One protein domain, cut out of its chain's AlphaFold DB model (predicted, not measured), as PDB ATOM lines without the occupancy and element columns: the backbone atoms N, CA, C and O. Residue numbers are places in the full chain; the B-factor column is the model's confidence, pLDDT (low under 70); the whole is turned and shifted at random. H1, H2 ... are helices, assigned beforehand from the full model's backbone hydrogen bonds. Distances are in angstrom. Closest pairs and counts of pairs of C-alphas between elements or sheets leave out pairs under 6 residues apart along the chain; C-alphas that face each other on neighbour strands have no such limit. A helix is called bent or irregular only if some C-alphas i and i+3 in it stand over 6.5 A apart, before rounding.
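What this domain is: This is residues 10 to 102 and 136 to 152 of the 292 residues of the protein "Carboxypeptidase" of Colletotrichum fructicola (strain Nara gc5) (UniProt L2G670). Three helices, H1, the bent H2 and H3, run side by side as a bundle that makes the long base of the domain. From the far end of H3 the unnamed stretch of residues 80 to 102 rises as one arm, and beside the first end of H3 the short helix H4 makes a second arm, with an open gap between the two, like a broad U. The printed part has 110 residues with four named helices, in the order H1, H2, H3, H4, and no named strand; the class is all helix. It is compact, with a radius of gyration of the C-alphas of 15.0 A, and spans 41 by 33 by 19 A.

How they stand to each other: H1, residues 10 to 21, is followed by H2, residues 34 to 56, assigned as one helix by its hydrogen bonds but bent: C-alphas 42 and 45 are 6.9 A apart. Its arms H2a, residues 34 to 42, and H2b, residues 45 to 56, stand at 38 degrees, only just a steep tilt. H1, H2b and H3, residues 60 to 79, form an up and down bundle, each running against the one before it. H1 and H2a form a helical hairpin at a shallow tilt of 20 degrees; their closest C-alphas, of Cys 21 and Cys 37, are 5.7 A apart. H1 touches H2b with residues 10 to 14 alone, closest at the C-alphas of Arg 10 and Gln 51, 6.1 A. H1 and H3 touch and run the same way at a shallow tilt of 12 degrees, with the C-alphas of Thr 13 and Asp 75 closest at 7.2 A. H2b and H3 are a helical hairpin at 33 degrees, a shallow tilt only just short of steep; the C-alphas of Cys 54 and Cys 63 are closest at 4.7 A. H3 touches H2a with residues 73 to 77 alone, near its kink of 49 degrees; the C-alphas of Ile 40 and Val 74 are closest at 5.3 A. H4, residues 138 to 146, is close to H3 but not clearly touching, with the C-alphas of Pro 60 and Val 146 closest at 7.7 A, and is apart from H1, H2a and H2b. In H2a, H2b and H4 every O i to N i+4 pair is within hydrogen-bond range; H1 has 5 of 8 and H3 13 of 16.

Where its parts are: H1 begins at C-alpha 10 (2.566, 43.754, 74.186) and measures 17.8 A from first to last C-alpha. H2a measures 12.0 A and H2b 16.7 A. H3, 23.3 A long, ends at C-alpha 79 (6.277, 59.527, 79.905). H4 measures 12.1 A and ends at C-alpha 146 (-6.124, 46.784, 89.762).

The domain as a whole: The two C-alphas farthest apart, of Pro 28 and Asp 59, are 41.7 A apart. The link from H1 to H2 is long, 12 residues, and that from H2 to H3 is tight. Residues 103 to 135 are not printed, and C-alphas 102 and 136 are 12.9 A apart across this cut, which lies in the link from H3 to H4. The mean pLDDT of the printed part is 95.0, and no printed residue is under 70.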
ATOM      1  N   ARG A  10       1.265  44.287  74.583       96.62
ATOM      2  CA  ARG A  10       2.566  43.754  74.186       96.62
ATOM      3  C   ARG A  10       3.096  44.335  72.887       96.62
ATOM      4  O   ARG A  10       4.253  44.746  72.818       96.62
ATOM      5  N   ASP A  11       2.282  44.358  71.840       97.94
ATOM      6  CA  ASP A  11       2.754  44.895  70.565       97.94
ATOM      7  C   ASP A  11       2.807  46.422  70.584       97.94
ATOM      8  O   ASP A  11       3.705  46.987  69.961       97.94
ATOM      9  N   THR A  12       1.940  47.088  71.353       97.62
ATOM     10  CA  THR A  12       2.040  48.531  71.588       97.62
ATOM     11  C   THR A  12       3.393  48.882  72.201       97.62
ATOM     12  O   THR A  12       4.102  49.696  71.611       97.62
ATOM     13  N   THR A  13       3.817  48.230  73.294       97.50
ATOM     14  CA  THR A  13       5.149  48.465  73.890       97.50
ATOM     15  C   THR A  13       6.280  48.145  72.906       97.50
ATOM     16  O   THR A  13       7.242  48.903  72.808       97.50
ATOM     17  N   TRP A  14       6.167  47.068  72.118       97.44
ATOM     18  CA  TRP A  14       7.145  46.761  71.063       97.44
ATOM     19  C   TRP A  14       7.297  47.907  70.053       97.44
ATOM     20  O   TRP A  14       8.408  48.231  69.625       97.44
ATOM     21  N   GLY A  15       6.184  48.535  69.682       97.81
ATOM     22  CA  GLY A  15       6.151  49.609  68.701       97.81
ATOM     23  C   GLY A  15       6.849  50.902  69.134       97.81
ATOM     24  O   GLY A  15       7.264  51.663  68.259       97.81
ATOM     25  N   TYR A  16       7.107  51.115  70.433       98.25
ATOM     26  CA  TYR A  16       7.838  52.299  70.921       98.25
ATOM     27  C   TYR A  16       9.202  52.453  70.255       98.25
ATOM     28  O   TYR A  16       9.611  53.573  69.956       98.25
ATOM     29  N   TYR A  17       9.913  51.347  70.003       98.25
ATOM     30  CA  TYR A  17      11.213  51.430  69.346       98.25
ATOM     31  C   TYR A  17      11.079  51.974  67.923       98.25
ATOM     32  O   TYR A  17      11.798  52.896  67.558       98.25
ATOM     33  N   GLU A  18      10.155  51.447  67.114       97.56
ATOM     34  CA  GLU A  18       9.995  51.949  65.745       97.56
ATOM     35  C   GLU A  18       9.567  53.423  65.756       97.56
ATOM     36  O   GLU A  18      10.212  54.237  65.097       97.56
ATOM     37  N   THR A  19       8.572  53.777  66.575       97.56
ATOM     38  CA  THR A  19       8.016  55.135  66.649       97.56
ATOM     39  C   THR A  19       9.012  56.179  67.161       97.56
ATOM     40  O   THR A  19       9.032  57.301  66.662       97.56
ATOM     41  N   LEU A  20       9.840  55.848  68.157       98.12
ATOM     42  CA  LEU A  20      10.726  56.825  68.806       98.12
ATOM     43  C   LEU A  20      12.154  56.815  68.257       98.12
ATOM     44  O   LEU A  20      12.834  57.839  68.325       98.12
ATOM     45  N   CYS A  21      12.618  55.682  67.729       98.19
ATOM     46  CA  CYS A  21      14.017  55.475  67.345       98.19
ATOM     47  C   CYS A  21      14.251  55.400  65.839       98.19
ATOM     48  O   CYS A  21      15.386  55.199  65.403       98.19
ATOM     49  N   THR A  22      13.207  55.568  65.030       97.19
ATOM     50  CA  THR A  22      13.315  55.606  63.570       97.19
ATOM     51  C   THR A  22      12.628  56.848  63.007       97.19
ATOM     52  O   THR A  22      12.136  57.692  63.749       97.19
ATOM     53  N   THR A  23      12.621  56.984  61.681       94.25
ATOM     54  CA  THR A  23      11.837  58.015  60.988       94.25
ATOM     55  C   THR A  23      10.432  57.553  60.620       94.25
ATOM     56  O   THR A  23       9.643  58.354  60.128       94.25
ATOM     57  N   LYS A  24      10.078  56.287  60.866       90.06
ATOM     58  CA  LYS A  24       8.687  55.833  60.804       90.06
ATOM     59  C   LYS A  24       8.020  56.297  62.097       90.06
ATOM     60  O   LYS A  24       8.537  55.993  63.167       90.06
ATOM     61  N   PRO A  25       6.949  57.091  62.006       81.56
ATOM     62  CA  PRO A  25       5.890  57.016  60.992       81.56
ATOM     63  C   PRO A  25       5.989  58.009  59.823       81.56
ATOM     64  O   PRO A  25       5.219  57.913  58.879       81.56
ATOM     65  N   GLY A  26       6.942  58.933  59.855       81.31
ATOM     66  CA  GLY A  26       7.046  60.042  58.901       81.31
ATOM     67  C   GLY A  26       7.758  61.270  59.473       81.31
ATOM     68  O   GLY A  26       7.663  62.356  58.906       81.31
ATOM     69  N   VAL A  27       8.461  61.124  60.602       92.81
ATOM     70  CA  VAL A  27       9.189  62.215  61.260       92.81
ATOM     71  C   VAL A  27      10.562  62.422  60.603       92.81
ATOM     72  O   VAL A  27      11.191  61.452  60.171       92.81
ATOM     73  N   PRO A  28      11.072  63.667  60.526       94.12
ATOM     74  CA  PRO A  28      12.321  63.963  59.819       94.12
ATOM     75  C   PRO A  28      13.564  63.368  60.496       94.12
ATOM     76  O   PRO A  28      14.594  63.192  59.847       94.12
ATOM     77  N   ALA A  29      13.480  63.067  61.793       96.00
ATOM     78  CA  ALA A  29      14.532  62.441  62.580       96.00
ATOM     79  C   ALA A  29      13.917  61.656  63.756       96.00
ATOM     80  O   ALA A  29      12.810  61.997  64.179       96.00
ATOM     81  N   PRO A  30      14.623  60.648  64.303       97.12
ATOM     82  CA  PRO A  30      14.204  59.960  65.522       97.12
ATOM     83  C   PRO A  30      13.929  60.925  66.681       97.12
ATOM     84  O   PRO A  30      14.689  61.867  66.914       97.12
ATOM     85  N   VAL A  31      12.860  60.660  67.436       96.75
ATOM     86  CA  VAL A  31      12.486  61.434  68.634       96.75
ATOM     87  C   VAL A  31      13.494  61.208  69.761       96.75
ATOM     88  O   VAL A  31      13.799  62.111  70.544       96.75
ATOM     89  N   PHE A  32      14.008  59.983  69.869       97.69
ATOM     90  CA  PHE A  32      15.005  59.585  70.853       97.69
ATOM     91  C   PHE A  32      16.400  59.532  70.240       97.69
ATOM     92  O   PHE A  32      16.588  59.208  69.071       97.69
ATOM     93  N   ASN A  33      17.403  59.829  71.068       97.75
ATOM     94  CA  ASN A  33      18.798  59.633  70.698       97.75
ATOM     95  C   ASN A  33      19.209  58.156  70.827       97.75
ATOM     96  O   ASN A  33      18.518  57.348  71.451       97.75
ATOM     97  N   GLU A  34      20.390  57.819  70.304       97.94
ATOM     98  CA  GLU A  34      20.925  56.451  70.312       97.94
ATOM     99  C   GLU A  34      20.997  55.831  71.716       97.94
ATOM    100  O   GLU A  34      20.774  54.633  71.873       97.94
ATOM    101  N   SER A  35      21.257  56.635  72.754       98.31
ATOM    102  CA  SER A  35      21.338  56.147  74.135       98.31
ATOM    103  C   SER A  35      19.982  55.682  74.670       98.31
ATOM    104  O   SER A  35      19.890  54.598  75.247       98.31
ATOM    105  N   LEU A  36      18.921  56.470  74.472       98.25
ATOM    106  CA  LEU A  36      17.566  56.079  74.869       98.25
ATOM    107  C   LEU A  36      17.059  54.907  74.025       98.25
ATOM    108  O   LEU A  36      16.448  53.983  74.554       98.25
ATOM    109  N   CYS A  37      17.385  54.895  72.735       98.56
ATOM    110  CA  CYS A  37      17.056  53.783  71.851       98.56
ATOM    111  C   CYS A  37      17.754  52.482  72.252       98.56
ATOM    112  O   CYS A  37      17.125  51.425  72.258       98.56
ATOM    113  N   GLY A  38      19.018  52.558  72.674       98.69
ATOM    114  CA  GLY A  38      19.746  51.424  73.240       98.69
ATOM    115  C   GLY A  38      19.097  50.875  74.513       98.69
ATOM    116  O   GLY A  38      19.066  49.660  74.699       98.69
ATOM    117  N   GLN A  39      18.523  51.738  75.359       98.56
ATOM    118  CA  GLN A  39      17.788  51.313  76.559       98.56
ATOM    119  C   GLN A  39      16.507  50.551  76.200       98.56
ATOM    120  O   GLN A  39      16.307  49.447  76.708       98.56
ATOM    121  N   ILE A  40      15.695  51.076  75.273       98.56
ATOM    122  CA  ILE A  40      14.494  50.376  74.784       98.56
ATOM    123  C   ILE A  40      14.883  49.021  74.179       98.56
ATOM    124  O   ILE A  40      14.322  47.993  74.553       98.56
ATOM    125  N   ALA A  41      15.882  48.994  73.289       98.50
ATOM    126  CA  ALA A  41      16.331  47.766  72.637       98.50
ATOM    127  C   ALA A  41      16.811  46.699  73.637       98.50
ATOM    128  O   ALA A  41      16.547  45.513  73.442       98.50
ATOM    129  N   ALA A  42      17.485  47.105  74.716       98.50
ATOM    130  CA  ALA A  42      17.940  46.194  75.763       98.50
ATOM    131  C   ALA A  42      16.790  45.668  76.644       98.50
ATOM    132  O   ALA A  42      16.825  44.514  77.073       98.50
ATOM    133  N   ALA A  43      15.770  46.490  76.908       98.44
ATOM    134  CA  ALA A  43      14.645  46.136  77.774       98.44
ATOM    135  C   ALA A  43      13.573  45.290  77.065       98.44
ATOM    136  O   ALA A  43      12.977  44.400  77.684       98.44
ATOM    137  N   LEU A  44      13.343  45.532  75.770       98.00
ATOM    138  CA  LEU A  44      12.247  44.922  75.011       98.00
ATOM    139  C   LEU A  44      12.214  43.386  75.070       98.00
ATOM    140  O   LEU A  44      11.139  42.856  75.350       98.00
ATOM    141  N   PRO A  45      13.323  42.637  74.890       97.88
ATOM    142  CA  PRO A  45      13.285  41.175  74.964       97.88
ATOM    143  C   PRO A  45      12.733  40.654  76.296       97.88
ATOM    144  O   PRO A  45      11.933  39.717  76.317       97.88
ATOM    145  N   ARG A  46      13.115  41.285  77.415       97.81
ATOM    146  CA  ARG A  46      12.615  40.909  78.741       97.81
ATOM    147  C   ARG A  46      11.153  41.313  78.919       97.81
ATOM    148  O   ARG A  46      10.392  40.510  79.449       97.81
ATOM    149  N   CYS A  47      10.765  42.498  78.452       97.94
ATOM    150  CA  CYS A  47       9.371  42.940  78.474       97.94
ATOM    151  C   CYS A  47       8.457  41.969  77.698       97.94
ATOM    152  O   CYS A  47       7.472  41.488  78.252       97.94
ATOM    153  N   MET A  48       8.837  41.576  76.473       97.31
ATOM    154  CA  MET A  48       8.057  40.636  75.654       97.31
ATOM    155  C   MET A  48       7.893  39.275  76.326       97.31
ATOM    156  O   MET A  48       6.791  38.732  76.335       97.31
ATOM    157  N   TYR A  49       8.966  38.747  76.921       96.56
ATOM    158  CA  TYR A  49       8.924  37.493  77.674       96.56
ATOM    159  C   TYR A  49       7.949  37.561  78.861       96.56
ATOM    160  O   TYR A  49       7.193  36.621  79.103       96.56
ATOM    161  N   LEU A  50       7.952  38.667  79.609       97.12
ATOM    162  CA  LEU A  50       7.063  38.839  80.760       97.12
ATOM    163  C   LEU A  50       5.598  38.994  80.334       97.12
ATOM    164  O   LEU A  50       4.719  38.382  80.936       97.12
ATOM    165  N   GLN A  51       5.328  39.754  79.272       96.00
ATOM    166  CA  GLN A  51       3.969  39.896  78.745       96.00
ATOM    167  C   GLN A  51       3.442  38.588  78.142       96.00
ATOM    168  O   GLN A  51       2.270  38.270  78.314       96.00
ATOM    169  N   GLU A  52       4.295  37.781  77.505       95.00
ATOM    170  CA  GLU A  52       3.922  36.426  77.077       95.00
ATOM    171  C   GLU A  52       3.522  35.542  78.262       95.00
ATOM    172  O   GLU A  52       2.544  34.802  78.169       95.00
ATOM    173  N   ALA A  53       4.230  35.649  79.392       95.50
ATOM    174  CA  ALA A  53       3.856  34.939  80.611       95.50
ATOM    175  C   ALA A  53       2.493  35.404  81.152       95.50
ATOM    176  O   ALA A  53       1.671  34.554  81.480       95.50
ATOM    177  N   CYS A  54       2.220  36.714  81.172       95.44
ATOM    178  CA  CYS A  54       0.897  37.253  81.519       95.44
ATOM    179  C   CYS A  54      -0.205  36.719  80.588       95.44
ATOM    180  O   CYS A  54      -1.260  36.302  81.050       95.44
ATOM    181  N   TYR A  55       0.033  36.653  79.276       94.62
ATOM    182  CA  TYR A  55      -0.980  36.150  78.337       94.62
ATOM    183  C   TYR A  55      -1.224  34.646  78.489       94.62
ATOM    184  O   TYR A  55      -2.355  34.186  78.336       94.62
ATOM    185  N   ALA A  56      -0.179  33.872  78.791       94.50
ATOM    186  CA  ALA A  56      -0.297  32.438  79.045       94.50
ATOM    187  C   ALA A  56      -0.958  32.134  80.401       94.50
ATOM    188  O   ALA A  56      -1.669  31.136  80.533       94.50
ATOM    189  N   PHE A  57      -0.730  32.996  81.393       93.88
ATOM    190  CA  PHE A  57      -1.213  32.865  82.762       93.88
ATOM    191  C   PHE A  57      -1.765  34.223  83.227       93.88
ATOM    192  O   PHE A  57      -1.032  34.967  83.883       93.88
ATOM    193  N   PRO A  58      -3.025  34.561  82.878       91.50
ATOM    194  CA  PRO A  58      -3.631  35.873  83.131       91.50
ATOM    195  C   PRO A  58      -4.027  36.036  84.604       91.50
ATOM    196  O   PRO A  58      -5.194  36.190  84.957       91.50
ATOM    197  N   ASP A  59      -3.028  35.936  85.471       92.00
ATOM    198  CA  ASP A  59      -3.102  36.220  86.891       92.00
ATOM    199  C   ASP A  59      -2.718  37.693  87.122       92.00
ATOM    200  O   ASP A  59      -1.688  38.132  86.590       92.00
ATOM    201  N   PRO A  60      -3.493  38.466  87.906       89.94
ATOM    202  CA  PRO A  60      -3.226  39.883  88.131       89.94
ATOM    203  C   PRO A  60      -1.802  40.184  88.611       89.94
ATOM    204  O   PRO A  60      -1.202  41.136  88.127       89.94
ATOM    205  N   ILE A  61      -1.214  39.348  89.475       91.69
ATOM    206  CA  ILE A  61       0.139  39.575  90.013       91.69
ATOM    207  C   ILE A  61       1.190  39.387  88.916       91.69
ATOM    208  O   ILE A  61       2.151  40.150  88.815       91.69
ATOM    209  N   VAL A  62       1.017  38.361  88.077       93.31
ATOM    210  CA  VAL A  62       1.922  38.090  86.949       93.31
ATOM    211  C   VAL A  62       1.853  39.227  85.931       93.31
ATOM    212  O   VAL A  62       2.887  39.706  85.460       93.31
ATOM    213  N   CYS A  63       0.639  39.667  85.610       94.31
ATOM    214  CA  CYS A  63       0.387  40.718  84.638       94.31
ATOM    215  C   CYS A  63       0.847  42.097  85.115       94.31
ATOM    216  O   CYS A  63       1.512  42.799  84.354       94.31
ATOM    217  N   GLU A  64       0.600  42.445  86.375       93.19
ATOM    218  CA  GLU A  64       1.098  43.677  86.987       93.19
ATOM    219  C   GLU A  64       2.631  43.709  86.985       93.19
ATOM    220  O   GLU A  64       3.229  44.687  86.542       93.19
ATOM    221  N   ALA A  65       3.296  42.618  87.383       94.69
ATOM    222  CA  ALA A  65       4.757  42.547  87.362       94.69
ATOM    223  C   ALA A  65       5.335  42.698  85.941       94.69
ATOM    224  O   ALA A  65       6.380  43.329  85.753       94.69
ATOM    225  N   ALA A  66       4.659  42.133  84.934       95.69
ATOM    226  CA  ALA A  66       5.028  42.308  83.533       95.69
ATOM    227  C   ALA A  66       4.848  43.764  83.076       95.69
ATOM    228  O   ALA A  66       5.785  44.347  82.523       95.69
ATOM    229  N   GLY A  67       3.680  44.352  83.350       94.25
ATOM    230  CA  GLY A  67       3.357  45.741  83.036       94.25
ATOM    231  C   GLY A  67       4.329  46.722  83.684       94.25
ATOM    232  O   GLY A  67       4.914  47.546  82.987       94.25
ATOM    233  N   ALA A  68       4.599  46.569  84.981       95.38
ATOM    234  CA  ALA A  68       5.522  47.415  85.733       95.38
ATOM    235  C   ALA A  68       6.950  47.375  85.169       95.38
ATOM    236  O   ALA A  68       7.601  48.415  85.047       95.38
ATOM    237  N   PHE A  69       7.447  46.192  84.781       97.88
ATOM    238  CA  PHE A  69       8.759  46.088  84.143       97.88
ATOM    239  C   PHE A  69       8.786  46.819  82.797       97.88
ATOM    240  O   PHE A  69       9.702  47.608  82.559       97.88
ATOM    241  N   CYS A  70       7.806  46.553  81.928       97.69
ATOM    242  CA  CYS A  70       7.709  47.166  80.605       97.69
ATOM    243  C   CYS A  70       7.613  48.690  80.707       97.69
ATOM    244  O   CYS A  70       8.449  49.393  80.139       97.69
ATOM    245  N   PHE A  71       6.676  49.187  81.515       96.44
ATOM    246  CA  PHE A  71       6.458  50.611  81.715       96.44
ATOM    247  C   PHE A  71       7.717  51.297  82.254       96.44
ATOM    248  O   PHE A  71       8.216  52.241  81.648       96.44
ATOM    249  N   GLY A  72       8.310  50.771  83.330       97.81
ATOM    250  CA  GLY A  72       9.470  51.390  83.979       97.81
ATOM    251  C   GLY A  72      10.757  51.413  83.144       97.81
ATOM    252  O   GLY A  72      11.656  52.195  83.449       97.81
ATOM    253  N   HIS A  73      10.874  50.577  82.105       98.25
ATOM    254  CA  HIS A  73      12.095  50.471  81.290       98.25
ATOM    255  C   HIS A  73      11.921  50.907  79.831       98.25
ATOM    256  O   HIS A  73      12.926  51.102  79.143       98.25
ATOM    257  N   VAL A  74      10.687  51.055  79.345       98.19
ATOM    258  CA  VAL A  74      10.388  51.458  77.965       98.19
ATOM    259  C   VAL A  74       9.561  52.738  77.971       98.19
ATOM    260  O   VAL A  74      10.069  53.793  77.590       98.19
ATOM    261  N   ASP A  75       8.320  52.661  78.440       97.00
ATOM    262  CA  ASP A  75       7.334  53.735  78.335       97.00
ATOM    263  C   ASP A  75       7.767  54.974  79.133       97.00
ATOM    264  O   ASP A  75       7.798  56.088  78.602       97.00
ATOM    265  N   GLU A  76       8.232  54.784  80.370       97.44
ATOM    266  CA  GLU A  76       8.658  55.850  81.286       97.44
ATOM    267  C   GLU A  76       9.783  56.722  80.702       97.44
ATOM    268  O   GLU A  76       9.906  57.906  81.025       97.44
ATOM    269  N   LEU A  77      10.583  56.194  79.764       97.88
ATOM    270  CA  LEU A  77      11.605  56.981  79.066       97.88
ATOM    271  C   LEU A  77      10.998  58.153  78.281       97.88
ATOM    272  O   LEU A  77      11.669  59.186  78.124       97.88
ATOM    273  N   TYR A  78       9.761  57.984  77.801       97.94
ATOM    274  CA  TYR A  78       8.941  59.016  77.179       97.94
ATOM    275  C   TYR A  78       8.078  59.749  78.210       97.94
ATOM    276  O   TYR A  78       8.143  60.979  78.269       97.94
ATOM    277  N   TYR A  79       7.332  58.999  79.030       97.00
ATOM    278  CA  TYR A  79       6.277  59.527  79.905       97.00
ATOM    279  C   TYR A  79       6.774  60.440  81.028       97.00
ATOM    280  O   TYR A  79       6.067  61.372  81.396       97.00
ATOM    281  N   ARG A  80       8.026  60.301  81.483       96.31
ATOM    282  CA  ARG A  80       8.625  61.217  82.477       96.31
ATOM    283  C   ARG A  80       8.666  62.694  82.063       96.31
ATOM    284  O   ARG A  80       8.913  63.564  82.895       96.31
ATOM    285  N   ASP A  81       8.511  62.980  80.771       96.25
ATOM    286  CA  ASP A  81       8.473  64.340  80.224       96.25
ATOM    287  C   ASP A  81       7.074  64.742  79.722       96.25
ATOM    288  O   ASP A  81       6.929  65.800  79.112       96.25
ATOM    289  N   VAL A  82       6.047  63.924  79.980       96.25
ATOM    290  CA  VAL A  82       4.647  64.242  79.672       96.25
ATOM    291  C   VAL A  82       4.104  65.158  80.762       96.25
ATOM    292  O   VAL A  82       3.793  64.740  81.872       96.25
ATOM    293  N   ARG A  83       4.074  66.446  80.436       95.06
ATOM    294  CA  ARG A  83       3.583  67.556  81.260       95.06
ATOM    295  C   ARG A  83       3.310  68.743  80.351       95.06
ATOM    296  O   ARG A  83       3.823  68.774  79.228       95.06
ATOM    297  N   LYS A  84       2.627  69.776  80.835       95.25
ATOM    298  CA  LYS A  84       2.436  71.005  80.052       95.25
ATOM    299  C   LYS A  84       3.768  71.588  79.546       95.25
ATOM    300  O   LYS A  84       4.689  71.864  80.313       95.25
ATOM    301  N   GLY A  85       3.855  71.800  78.233       96.12
ATOM    302  CA  GLY A  85       5.045  72.268  77.515       96.12
ATOM    303  C   GLY A  85       6.123  71.201  77.277       96.12
ATOM    304  O   GLY A  85       7.125  71.504  76.635       96.12
ATOM    305  N   GLY A  86       5.937  69.987  77.798       96.75
ATOM    306  CA  GLY A  86       6.772  68.818  77.539       96.75
ATOM    307  C   GLY A  86       6.245  67.987  76.370       96.75
ATOM    308  O   GLY A  86       5.600  68.506  75.458       96.75
ATOM    309  N   ARG A  87       6.514  66.684  76.399       96.75
ATOM    310  CA  ARG A  87       6.113  65.728  75.358       96.75
ATOM    311  C   ARG A  87       4.617  65.429  75.381       96.75
ATOM    312  O   ARG A  87       4.029  65.335  76.453       96.75
ATOM    313  N   ASN A  88       4.026  65.218  74.206       97.38
ATOM    314  CA  ASN A  88       2.643  64.777  74.058       97.38
ATOM    315  C   ASN A  88       2.589  63.295  73.630       97.38
ATOM    316  O   ASN A  88       2.970  62.983  72.505       97.38
ATOM    317  N   PRO A  89       2.090  62.368  74.472       97.00
ATOM    318  CA  PRO A  89       2.008  60.952  74.107       97.00
ATOM    319  C   PRO A  89       0.987  60.690  72.989       97.00
ATOM    320  O   PRO A  89       1.002  59.620  72.382       97.00
ATOM    321  N   PHE A  90       0.118  61.659  72.705       97.12
ATOM    322  CA  PHE A  90      -0.902  61.580  71.670       97.12
ATOM    323  C   PHE A  90      -0.440  62.144  70.321       97.12
ATOM    324  O   PHE A  90      -1.068  61.853  69.313       97.12
ATOM    325  N   ASP A  91       0.652  62.907  70.272       97.25
ATOM    326  CA  ASP A  91       1.283  63.382  69.036       97.25
ATOM    327  C   ASP A  91       2.761  63.658  69.318       97.25
ATOM    328  O   ASP A  91       3.117  64.663  69.934       97.25
ATOM    329  N   ILE A  92       3.644  62.780  68.838       97.38
ATOM    330  CA  ILE A  92       5.088  62.878  69.091       97.38
ATOM    331  C   ILE A  92       5.755  64.135  68.509       97.38
ATOM    332  O   ILE A  92       6.924  64.387  68.805       97.38
ATOM    333  N   THR A  93       5.051  64.902  67.674       96.12
ATOM    334  CA  THR A  93       5.550  66.126  67.032       96.12
ATOM    335  C   THR A  93       5.089  67.403  67.731       96.12
ATOM    336  O   THR A  93       5.662  68.471  67.490       96.12
ATOM    337  N   ALA A  94       4.103  67.303  68.624       94.50
ATOM    338  CA  ALA A  94       3.518  68.430  69.332       94.50
ATOM    339  C   ALA A  94       3.895  68.426  70.824       94.50
ATOM    340  O   ALA A  94       4.084  67.368  71.431       94.50
ATOM    341  N   PRO A  95       3.996  69.604  71.465       95.75
ATOM    342  CA  PRO A  95       4.093  69.663  72.911       95.75
ATOM    343  C   PRO A  95       2.733  69.371  73.553       95.75
ATOM    344  O   PRO A  95       1.683  69.674  72.987       95.75
ATOM    345  N   CYS A  96       2.747  68.849  74.774       96.12
ATOM    346  CA  CYS A  96       1.530  68.706  75.567       96.12
ATOM    347  C   CYS A  96       1.055  70.097  76.016       96.12
ATOM    348  O   CYS A  96       1.795  70.841  76.662       96.12
ATOM    349  N   GLU A  97      -0.155  70.511  75.646       93.38
ATOM    350  CA  GLU A  97      -0.593  71.897  75.855       93.38
ATOM    351  C   GLU A  97      -1.190  72.167  77.246       93.38
ATOM    352  O   GLU A  97      -1.249  73.323  77.692       93.38
ATOM    353  N   THR A  98      -1.646  71.109  77.916       90.25
ATOM    354  CA  THR A  98      -2.405  71.127  79.174       90.25
ATOM    355  C   THR A  98      -1.979  69.950  80.050       90.25
ATOM    356  O   THR A  98      -1.429  68.981  79.546       90.25
ATOM    357  N   GLU A  99      -2.248  70.009  81.354       84.31
ATOM    358  CA  GLU A  99      -1.980  68.878  82.265       84.31
ATOM    359  C   GLU A  99      -3.074  67.793  82.209       84.31
ATOM    360  O   GLU A  99      -2.973  66.788  82.902       84.31
ATOM    361  N   SER A 100      -4.151  68.017  81.444       82.94
ATOM    362  CA  SER A 100      -5.309  67.125  81.364       82.94
ATOM    363  C   SER A 100      -5.068  66.022  80.328       82.94
ATOM    364  O   SER A 100      -4.486  64.985  80.625       82.94
ATOM    365  N   ILE A 101      -5.488  66.255  79.089       87.81
ATOM    366  CA  ILE A 101      -5.369  65.314  77.969       87.81
ATOM    367  C   ILE A 101      -4.385  65.810  76.902       87.81
ATOM    368  O   ILE A 101      -4.474  65.407  75.750       87.81
ATOM    369  N   CYS A 102      -3.484  66.733  77.257       92.00
ATOM    370  CA  CYS A 102      -2.516  67.396  76.372       92.00
ATOM    371  C   CYS A 102      -3.084  68.243  75.221       92.00
ATOM    372  O   CYS A 102      -2.307  68.927  74.556       92.00
ATOM    373  N   ILE A 136     -12.445  62.457  82.334       89.81
ATOM    374  CA  ILE A 136     -11.902  61.151  82.705       89.81
ATOM    375  C   ILE A 136     -12.198  60.907  84.186       89.81
ATOM    376  O   ILE A 136     -11.986  61.782  85.029       89.81
ATOM    377  N   SER A 137     -12.684  59.707  84.509       93.25
ATOM    378  CA  SER A 137     -12.811  59.233  85.889       93.25
ATOM    379  C   SER A 137     -11.584  58.405  86.257       93.25
ATOM    380  O   SER A 137     -11.418  57.282  85.774       93.25
ATOM    381  N   MET A 138     -10.731  58.949  87.128       93.00
ATOM    382  CA  MET A 138      -9.550  58.226  87.608       93.00
ATOM    383  C   MET A 138      -9.912  57.050  88.520       93.00
ATOM    384  O   MET A 138      -9.181  56.068  88.542       93.00
ATOM    385  N   ASP A 139     -11.066  57.092  89.191       95.69
ATOM    386  CA  ASP A 139     -11.558  55.966  89.993       95.69
ATOM    387  C   ASP A 139     -11.863  54.747  89.114       95.69
ATOM    388  O   ASP A 139     -11.480  53.625  89.443       95.69
ATOM    389  N   VAL A 140     -12.514  54.962  87.963       96.31
ATOM    390  CA  VAL A 140     -12.764  53.891  86.987       96.31
ATOM    391  C   VAL A 140     -11.449  53.419  86.372       96.31
ATOM    392  O   VAL A 140     -11.230  52.215  86.279       96.31
ATOM    393  N   ASN A 141     -10.559  54.342  85.997       93.69
ATOM    394  CA  ASN A 141      -9.244  53.995  85.455       93.69
ATOM    395  C   ASN A 141      -8.458  53.080  86.412       93.69
ATOM    396  O   ASN A 141      -8.032  51.996  86.015       93.69
ATOM    397  N   HIS A 142      -8.375  53.461  87.689       93.31
ATOM    398  CA  HIS A 142      -7.710  52.671  88.719       93.31
ATOM    399  C   HIS A 142      -8.394  51.317  88.946       93.31
ATOM    400  O   HIS A 142      -7.716  50.304  89.092       93.31
ATOM    401  N   ALA A 143      -9.731  51.263  88.925       95.31
ATOM    402  CA  ALA A 143     -10.464  50.007  89.075       95.31
ATOM    403  C   ALA A 143     -10.133  48.990  87.965       95.31
ATOM    404  O   ALA A 143     -10.008  47.799  88.249       95.31
ATOM    405  N   PHE A 144      -9.961  49.443  86.720       93.50
ATOM    406  CA  PHE A 144      -9.532  48.592  85.604       93.50
ATOM    407  C   PHE A 144      -8.064  48.157  85.731       93.50
ATOM    408  O   PHE A 144      -7.738  47.004  85.441       93.50
ATOM    409  N   GLU A 145      -7.188  49.049  86.202       89.00
ATOM    410  CA  GLU A 145      -5.776  48.747  86.451       89.00
ATOM    411  C   GLU A 145      -5.610  47.643  87.503       89.00
ATOM    412  O   GLU A 145      -4.982  46.621  87.227       89.00
ATOM    413  N   VAL A 146      -6.233  47.785  88.680       88.62
ATOM    414  CA  VAL A 146      -6.124  46.784  89.762       88.62
ATOM    415  C   VAL A 146      -6.851  45.478  89.446       88.62
ATOM    416  O   VAL A 146      -6.532  44.438  90.020       88.62
ATOM    417  N   ALA A 147      -7.820  45.507  88.526       89.44
ATOM    418  CA  ALA A 147      -8.435  44.301  87.978       89.44
ATOM    419  C   ALA A 147      -7.515  43.570  86.978       89.44
ATOM    420  O   ALA A 147      -7.806  42.434  86.605       89.44
ATOM    421  N   GLY A 148      -6.414  44.201  86.557       88.06
ATOM    422  CA  GLY A 148      -5.445  43.664  85.607       88.06
ATOM    423  C   GLY A 148      -5.873  43.756  84.140       88.06
ATOM    424  O   GLY A 148      -5.190  43.204  83.279       88.06
ATOM    425  N   ASP A 149      -6.978  44.446  83.841       91.25
ATOM    426  CA  ASP A 149      -7.579  44.491  82.502       91.25
ATOM    427  C   ASP A 149      -6.643  45.151  81.480       91.25
ATOM    428  O   ASP A 149      -6.416  44.624  80.393       91.25
ATOM    429  N   VAL A 150      -5.989  46.242  81.892       90.50
ATOM    430  CA  VAL A 150      -5.060  47.034  81.064       90.50
ATOM    431  C   VAL A 150      -3.837  46.249  80.579       90.50
ATOM    432  O   VAL A 150      -3.143  46.682  79.661       90.50
ATOM    433  N   PHE A 151      -3.547  45.098  81.186       90.81
ATOM    434  CA  PHE A 151      -2.406  44.270  80.815       90.81
ATOM    435  C   PHE A 151      -2.756  43.201  79.791       90.81
ATOM    436  O   PHE A 151      -1.838  42.610  79.229       90.81
ATOM    437  N   LEU A 152      -4.038  42.934  79.537       93.69
ATOM    438  CA  LEU A 152      -4.490  41.833  78.694       93.69
ATOM    439  C   LEU A 152      -4.762  42.289  77.258       93.69
ATOM    440  O   LEU A 152      -5.141  43.423  76.989       93.69
TER     441      LEU A 152